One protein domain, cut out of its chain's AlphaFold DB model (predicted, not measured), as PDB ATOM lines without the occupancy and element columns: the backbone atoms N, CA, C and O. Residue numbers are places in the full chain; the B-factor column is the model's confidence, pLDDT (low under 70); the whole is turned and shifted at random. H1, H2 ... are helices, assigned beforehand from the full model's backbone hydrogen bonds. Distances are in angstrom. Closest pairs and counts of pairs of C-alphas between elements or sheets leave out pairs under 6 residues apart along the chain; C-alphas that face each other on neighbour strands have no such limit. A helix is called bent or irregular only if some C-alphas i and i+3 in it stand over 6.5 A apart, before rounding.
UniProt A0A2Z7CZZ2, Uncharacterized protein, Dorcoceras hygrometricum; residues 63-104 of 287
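AT A GLANCE: This is residues 63 to 104 of the 287 residues of an uncharacterized protein of Dorcoceras hygrometricum (UniProt A0A2Z7CZZ2). Two helices, H1 and H2, meet near their ends in a wide V, with a tight link at the corner and the space between the arms empty. H1 is the longer arm, and H2 turns at a kink near residue 95. The printed part has 42 residues, with H1 then H2 along the chain and no named strand; the class is all helix. It is extended, with a radius of gyration of the C-alphas of 15.2 A, and flat, spanning 42 by 22 by 11 A.

IN THESE COORDINATES: H1 holds residues 67 to 83 and measures 23.4 A from C-alpha 67 at (-10.976, 7.903, -59.603) to C-alpha 83. It is neither bent nor irregular, but only just: C-alphas 69 and 72 are 6.2 A apart. H2, residues 86 to 101, measures 18.9 A and ends with C-alpha 101 at (-18.218, -19.841, -42.091). It is only just irregular, with C-alphas 96 and 99 6.6 A apart, and has a kink of 70 degrees near residue 95.

HOW THE PARTS SIT: H1 and H2 are close but not clearly touching; their closest C-alphas, those of Leu 81 and Phe 87, are 7.1 A apart. Their lines are about perpendicular at 80 degrees, though that of H2 is a rough one. O i to N i+4 pairs are within hydrogen-bond range in 11 of 13 cases in H1 and 8 of 12 in H2.

THE WHOLE: The two C-alphas farthest apart, those of Lys 65 and Ile 99, are 42.5 A apart. The printed part has no cut. Mean pLDDT of the printed part is 71.4; residues 63 to 68 and 93 to 104 are under 70.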
ATOM      1  N   PHE A  63      -9.519   3.716 -63.482       56.19
ATOM      2  CA  PHE A  63      -8.770   4.178 -62.300       56.19
ATOM      3  C   PHE A  63      -7.971   5.477 -62.496       56.19
ATOM      4  O   PHE A  63      -7.567   6.072 -61.506       56.19
ATOM      5  N   GLY A  64      -7.763   5.952 -63.728       55.72
ATOM      6  CA  GLY A  64      -7.020   7.197 -63.984       55.72
ATOM      7  C   GLY A  64      -7.892   8.451 -63.872       55.72
ATOM      8  O   GLY A  64      -7.907   9.152 -62.864       55.72
ATOM      9  N   LYS A  65      -8.705   8.721 -64.902       62.41
ATOM     10  CA  LYS A  65      -9.546   9.938 -64.982       62.41
ATOM     11  C   LYS A  65     -10.819   9.894 -64.132       62.41
ATOM     12  O   LYS A  65     -11.381  10.935 -63.801       62.41
ATOM     13  N   GLY A  66     -11.296   8.696 -63.798       60.50
ATOM     14  CA  GLY A  66     -12.545   8.487 -63.066       60.50
ATOM     15  C   GLY A  66     -12.387   8.446 -61.550       60.50
ATOM     16  O   GLY A  66     -13.382   8.632 -60.859       60.50
ATOM     17  N   PHE A  67     -11.177   8.239 -61.017       66.69
ATOM     18  CA  PHE A  67     -10.976   7.903 -59.603       66.69
ATOM     19  C   PHE A  67     -11.479   8.987 -58.651       66.69
ATOM     20  O   PHE A  67     -12.313   8.704 -57.799       66.69
ATOM     21  N   ASN A  68     -11.105  10.250 -58.865       65.56
ATOM     22  CA  ASN A  68     -11.584  11.350 -58.019       65.56
ATOM     23  C   ASN A  68     -13.102  11.581 -58.092       65.56
ATOM     24  O   ASN A  68     -13.662  12.195 -57.189       65.56
ATOM     25  N   LYS A  69     -13.789  11.090 -59.132       72.06
ATOM     26  CA  LYS A  69     -15.251  11.193 -59.263       72.06
ATOM     27  C   LYS A  69     -15.971   9.939 -58.764       72.06
ATOM     28  O   LYS A  69     -17.038  10.042 -58.168       72.06
ATOM     29  N   ILE A  70     -15.397   8.764 -59.002       79.38
ATOM     30  CA  ILE A  70     -15.996   7.469 -58.684       79.38
ATOM     31  C   ILE A  70     -15.705   7.050 -57.243       79.38
ATOM     32  O   ILE A  70     -16.564   6.456 -56.605       79.38
ATOM     33  N   TYR A  71     -14.540   7.407 -56.699       77.81
ATOM     34  CA  TYR A  71     -14.126   7.030 -55.352       77.81
ATOM     35  C   TYR A  71     -15.008   7.677 -54.275       77.81
ATOM     36  O   TYR A  71     -15.556   6.937 -53.457       77.81
ATOM     37  N   PRO A  72     -15.279   9.002 -54.295       84.62
ATOM     38  CA  PRO A  72     -16.224   9.598 -53.352       84.62
ATOM     39  C   PRO A  72     -17.645   9.057 -53.534       84.62
ATOM     40  O   PRO A  72     -18.361   8.875 -52.556       84.62
ATOM     41  N   LEU A  73     -18.054   8.748 -54.769       82.25
ATOM     42  CA  LEU A  73     -19.385   8.214 -55.069       82.25
ATOM     43  C   LEU A  73     -19.562   6.800 -54.491       82.25
ATOM     44  O   LEU A  73     -20.565   6.519 -53.838       82.25
ATOM     45  N   ILE A  74     -18.557   5.935 -54.646       85.19
ATOM     46  CA  ILE A  74     -18.523   4.603 -54.028       85.19
ATOM     47  C   ILE A  74     -18.455   4.720 -52.500       85.19
ATOM     48  O   ILE A  74     -19.154   3.978 -51.817       85.19
ATOM     49  N   MET A  75     -17.697   5.675 -51.950       86.50
ATOM     50  CA  MET A  75     -17.647   5.930 -50.503       86.50
ATOM     51  C   MET A  75     -18.998   6.392 -49.941       86.50
ATOM     52  O   MET A  75     -19.406   5.951 -48.868       86.50
ATOM     53  N   VAL A  76     -19.747   7.223 -50.671       90.81
ATOM     54  CA  VAL A  76     -21.108   7.627 -50.280       90.81
ATOM     55  C   VAL A  76     -22.071   6.437 -50.333       90.81
ATOM     56  O   VAL A  76     -22.828   6.215 -49.394       90.81
ATOM     57  N   ILE A  77     -22.015   5.608 -51.378       89.00
ATOM     58  CA  ILE A  77     -22.832   4.385 -51.446       89.00
ATOM     59  C   ILE A  77     -22.477   3.432 -50.296       89.00
ATOM     60  O   ILE A  77     -23.367   2.904 -49.632       89.00
ATOM     61  N   TYR A  78     -21.188   3.242 -50.022       87.38
ATOM     62  CA  TYR A  78     -20.699   2.387 -48.945       87.38
ATOM     63  C   TYR A  78     -21.165   2.872 -47.567       87.38
ATOM     64  O   TYR A  78     -21.629   2.075 -46.755       87.38
ATOM     65  N   THR A  79     -21.119   4.182 -47.318       88.81
ATOM     66  CA  THR A  79     -21.617   4.771 -46.066       88.81
ATOM     67  C   THR A  79     -23.138   4.681 -45.942       88.81
ATOM     68  O   THR A  79     -23.628   4.399 -44.853       88.81
ATOM     69  N   ILE A  80     -23.906   4.803 -47.031       88.44
ATOM     70  CA  ILE A  80     -25.356   4.539 -47.012       88.44
ATOM     71  C   ILE A  80     -25.641   3.063 -46.702       88.44
ATOM     72  O   ILE A  80     -26.555   2.765 -45.933       88.44
ATOM     73  N   LEU A  81     -24.855   2.134 -47.254       87.69
ATOM     74  CA  LEU A  81     -24.956   0.702 -46.955       87.69
ATOM     75  C   LEU A  81     -24.640   0.396 -45.483       87.69
ATOM     76  O   LEU A  81     -25.347  -0.407 -44.867       87.69
ATOM     77  N   ILE A  82     -23.621   1.050 -44.915       85.75
ATOM     78  CA  ILE A  82     -23.274   0.936 -43.491       85.75
ATOM     79  C   ILE A  82     -24.400   1.505 -42.616       85.75
ATOM     80  O   ILE A  82     -24.851   0.840 -41.688       85.75
ATOM     81  N   ALA A  83     -24.923   2.689 -42.956       85.25
ATOM     82  CA  ALA A  83     -25.970   3.369 -42.196       85.25
ATOM     83  C   ALA A  83     -27.314   2.629 -42.264       85.25
ATOM     84  O   ALA A  83     -28.055   2.583 -41.287       85.25
ATOM     85  N   SER A  84     -27.609   1.996 -43.400       85.38
ATOM     86  CA  SER A  84     -28.809   1.170 -43.590       85.38
ATOM     87  C   SER A  84     -28.687  -0.220 -42.950       85.38
ATOM     88  O   SER A  84     -29.598  -1.036 -43.092       85.38
ATOM     89  N   ASN A  85     -27.558  -0.515 -42.291       82.25
ATOM     90  CA  ASN A  85     -27.214  -1.819 -41.725       82.25
ATOM     91  C   ASN A  85     -27.410  -2.971 -42.738       82.25
ATOM     92  O   ASN A  85     -27.829  -4.082 -42.406       82.25
ATOM     93  N   PHE A  86     -27.142  -2.683 -44.017       80.50
ATOM     94  CA  PHE A  86     -27.411  -3.578 -45.145       80.50
ATOM     95  C   PHE A  86     -26.606  -4.872 -45.034       80.50
ATOM     96  O   PHE A  86     -27.127  -5.957 -45.282       80.50
ATOM     97  N   PHE A  87     -25.361  -4.760 -44.573       75.50
ATOM     98  CA  PHE A  87     -24.497  -5.905 -44.314       75.50
ATOM     99  C   PHE A  87     -25.007  -6.789 -43.179       75.50
ATOM    100  O   PHE A  87     -24.794  -7.988 -43.252       75.50
ATOM    101  N   TYR A  88     -25.720  -6.251 -42.184       74.25
ATOM    102  CA  TYR A  88     -26.343  -7.061 -41.133       74.25
ATOM    103  C   TYR A  88     -27.535  -7.852 -41.680       74.25
ATOM    104  O   TYR A  88     -27.618  -9.056 -41.483       74.25
ATOM    105  N   ARG A  89     -28.390  -7.217 -42.494       76.44
ATOM    106  CA  ARG A  89     -29.484  -7.915 -43.199       76.44
ATOM    107  C   ARG A  89     -28.979  -8.995 -44.152       76.44
ATOM    108  O   ARG A  89     -29.583 -10.056 -44.270       76.44
ATOM    109  N   ILE A  90     -27.876  -8.720 -44.840       76.56
ATOM    110  CA  ILE A  90     -27.204  -9.697 -45.696       76.56
ATOM    111  C   ILE A  90     -26.544 -10.770 -44.853       76.56
ATOM    112  O   ILE A  90     -26.698 -11.925 -45.195       76.56
ATOM    113  N   ALA A  91     -25.883 -10.448 -43.747       72.44
ATOM    114  CA  ALA A  91     -25.297 -11.433 -42.846       72.44
ATOM    115  C   ALA A  91     -26.355 -12.363 -42.236       72.44
ATOM    116  O   ALA A  91     -26.079 -13.548 -42.094       72.44
ATOM    117  N   ASP A  92     -27.566 -11.871 -41.965       72.25
ATOM    118  CA  ASP A  92     -28.702 -12.690 -41.533       72.25
ATOM    119  C   ASP A  92     -29.220 -13.586 -42.668       72.25
ATOM    120  O   ASP A  92     -29.471 -14.774 -42.464       72.25
ATOM    121  N   TYR A  93     -29.303 -13.067 -43.897       68.44
ATOM    122  CA  TYR A  93     -29.657 -13.860 -45.084       68.44
ATOM    123  C   TYR A  93     -28.572 -14.902 -45.434       68.44
ATOM    124  O   TYR A  93     -28.859 -16.033 -45.828       68.44
ATOM    125  N   LEU A  94     -27.307 -14.541 -45.210       64.31
ATOM    126  CA  LEU A  94     -26.112 -15.381 -45.261       64.31
ATOM    127  C   LEU A  94     -25.909 -16.162 -43.951       64.31
ATOM    128  O   LEU A  94     -24.957 -16.932 -43.844       64.31
ATOM    129  N   GLY A  95     -26.825 -16.073 -42.985       54.44
ATOM    130  CA  GLY A  95     -26.881 -16.955 -41.820       54.44
ATOM    131  C   GLY A  95     -27.092 -18.410 -42.244       54.44
ATOM    132  O   GLY A  95     -26.585 -19.328 -41.604       54.44
ATOM    133  N   ASN A  96     -27.699 -18.628 -43.416       55.69
ATOM    134  CA  ASN A  96     -27.725 -19.928 -44.087       55.69
ATOM    135  C   ASN A  96     -26.378 -20.322 -44.735       55.69
ATOM    136  O   ASN A  96     -26.144 -21.501 -44.987       55.69
ATOM    137  N   TRP A  97     -25.470 -19.371 -44.973       54.56
ATOM    138  CA  TRP A  97     -24.064 -19.591 -45.359       54.56
ATOM    139  C   TRP A  97     -23.124 -19.750 -44.156       54.56
ATOM    140  O   TRP A  97     -21.960 -20.111 -44.332       54.56
ATOM    141  N   LYS A  98     -23.615 -19.573 -42.921       53.09
ATOM    142  CA  LYS A  98     -22.839 -19.783 -41.689       53.09
ATOM    143  C   LYS A  98     -22.386 -21.239 -41.509       53.09
ATOM    144  O   LYS A  98     -21.411 -21.479 -40.809       53.09
ATOM    145  N   ILE A  99     -22.999 -22.193 -42.223       57.44
ATOM    146  CA  ILE A  99     -22.488 -23.571 -42.342       57.44
ATOM    147  C   ILE A  99     -21.089 -23.615 -42.989       57.44
ATOM    148  O   ILE A  99     -20.297 -24.489 -42.669       57.44
ATOM    149  N   PHE A 100     -20.778 -22.667 -43.881       55.75
ATOM    150  CA  PHE A 100     -19.477 -22.553 -44.545       55.75
ATOM    151  C   PHE A 100     -18.500 -21.698 -43.721       55.75
ATOM    152  O   PHE A 100     -17.300 -21.953 -43.725       55.75
ATOM    153  N   LYS A 101     -19.018 -20.721 -42.960       51.97
ATOM    154  CA  LYS A 101     -18.218 -19.841 -42.091       51.97
ATOM    155  C   LYS A 101     -17.716 -20.538 -40.818       51.97
ATOM    156  O   LYS A 101     -16.592 -20.279 -40.409       51.97
ATOM    157  N   PHE A 102     -18.464 -21.503 -40.276       49.44
ATOM    158  CA  PHE A 102     -18.002 -22.362 -39.172       49.44
ATOM    159  C   PHE A 102     -16.748 -23.196 -39.507       49.44
ATOM    160  O   PHE A 102     -16.162 -23.781 -38.606       49.44
ATOM    161  N   HIS A 103     -16.320 -23.259 -40.775       48.88
ATOM    162  CA  HIS A 103     -15.068 -23.915 -41.165       48.88
ATOM    163  C   HIS A 103     -13.899 -22.943 -41.404       48.88
ATOM    164  O   HIS A 103     -12.762 -23.385 -41.530       48.88
ATOM    165  N   SER A 104     -14.152 -21.632 -41.469       49.12
ATOM    166  CA  SER A 104     -13.112 -20.611 -41.684       49.12
ATOM    167  C   SER A 104     -12.922 -19.656 -40.507       49.12
ATOM    168  O   SER A 104     -11.995 -18.862 -40.542       49.12
TER     169      SER A 104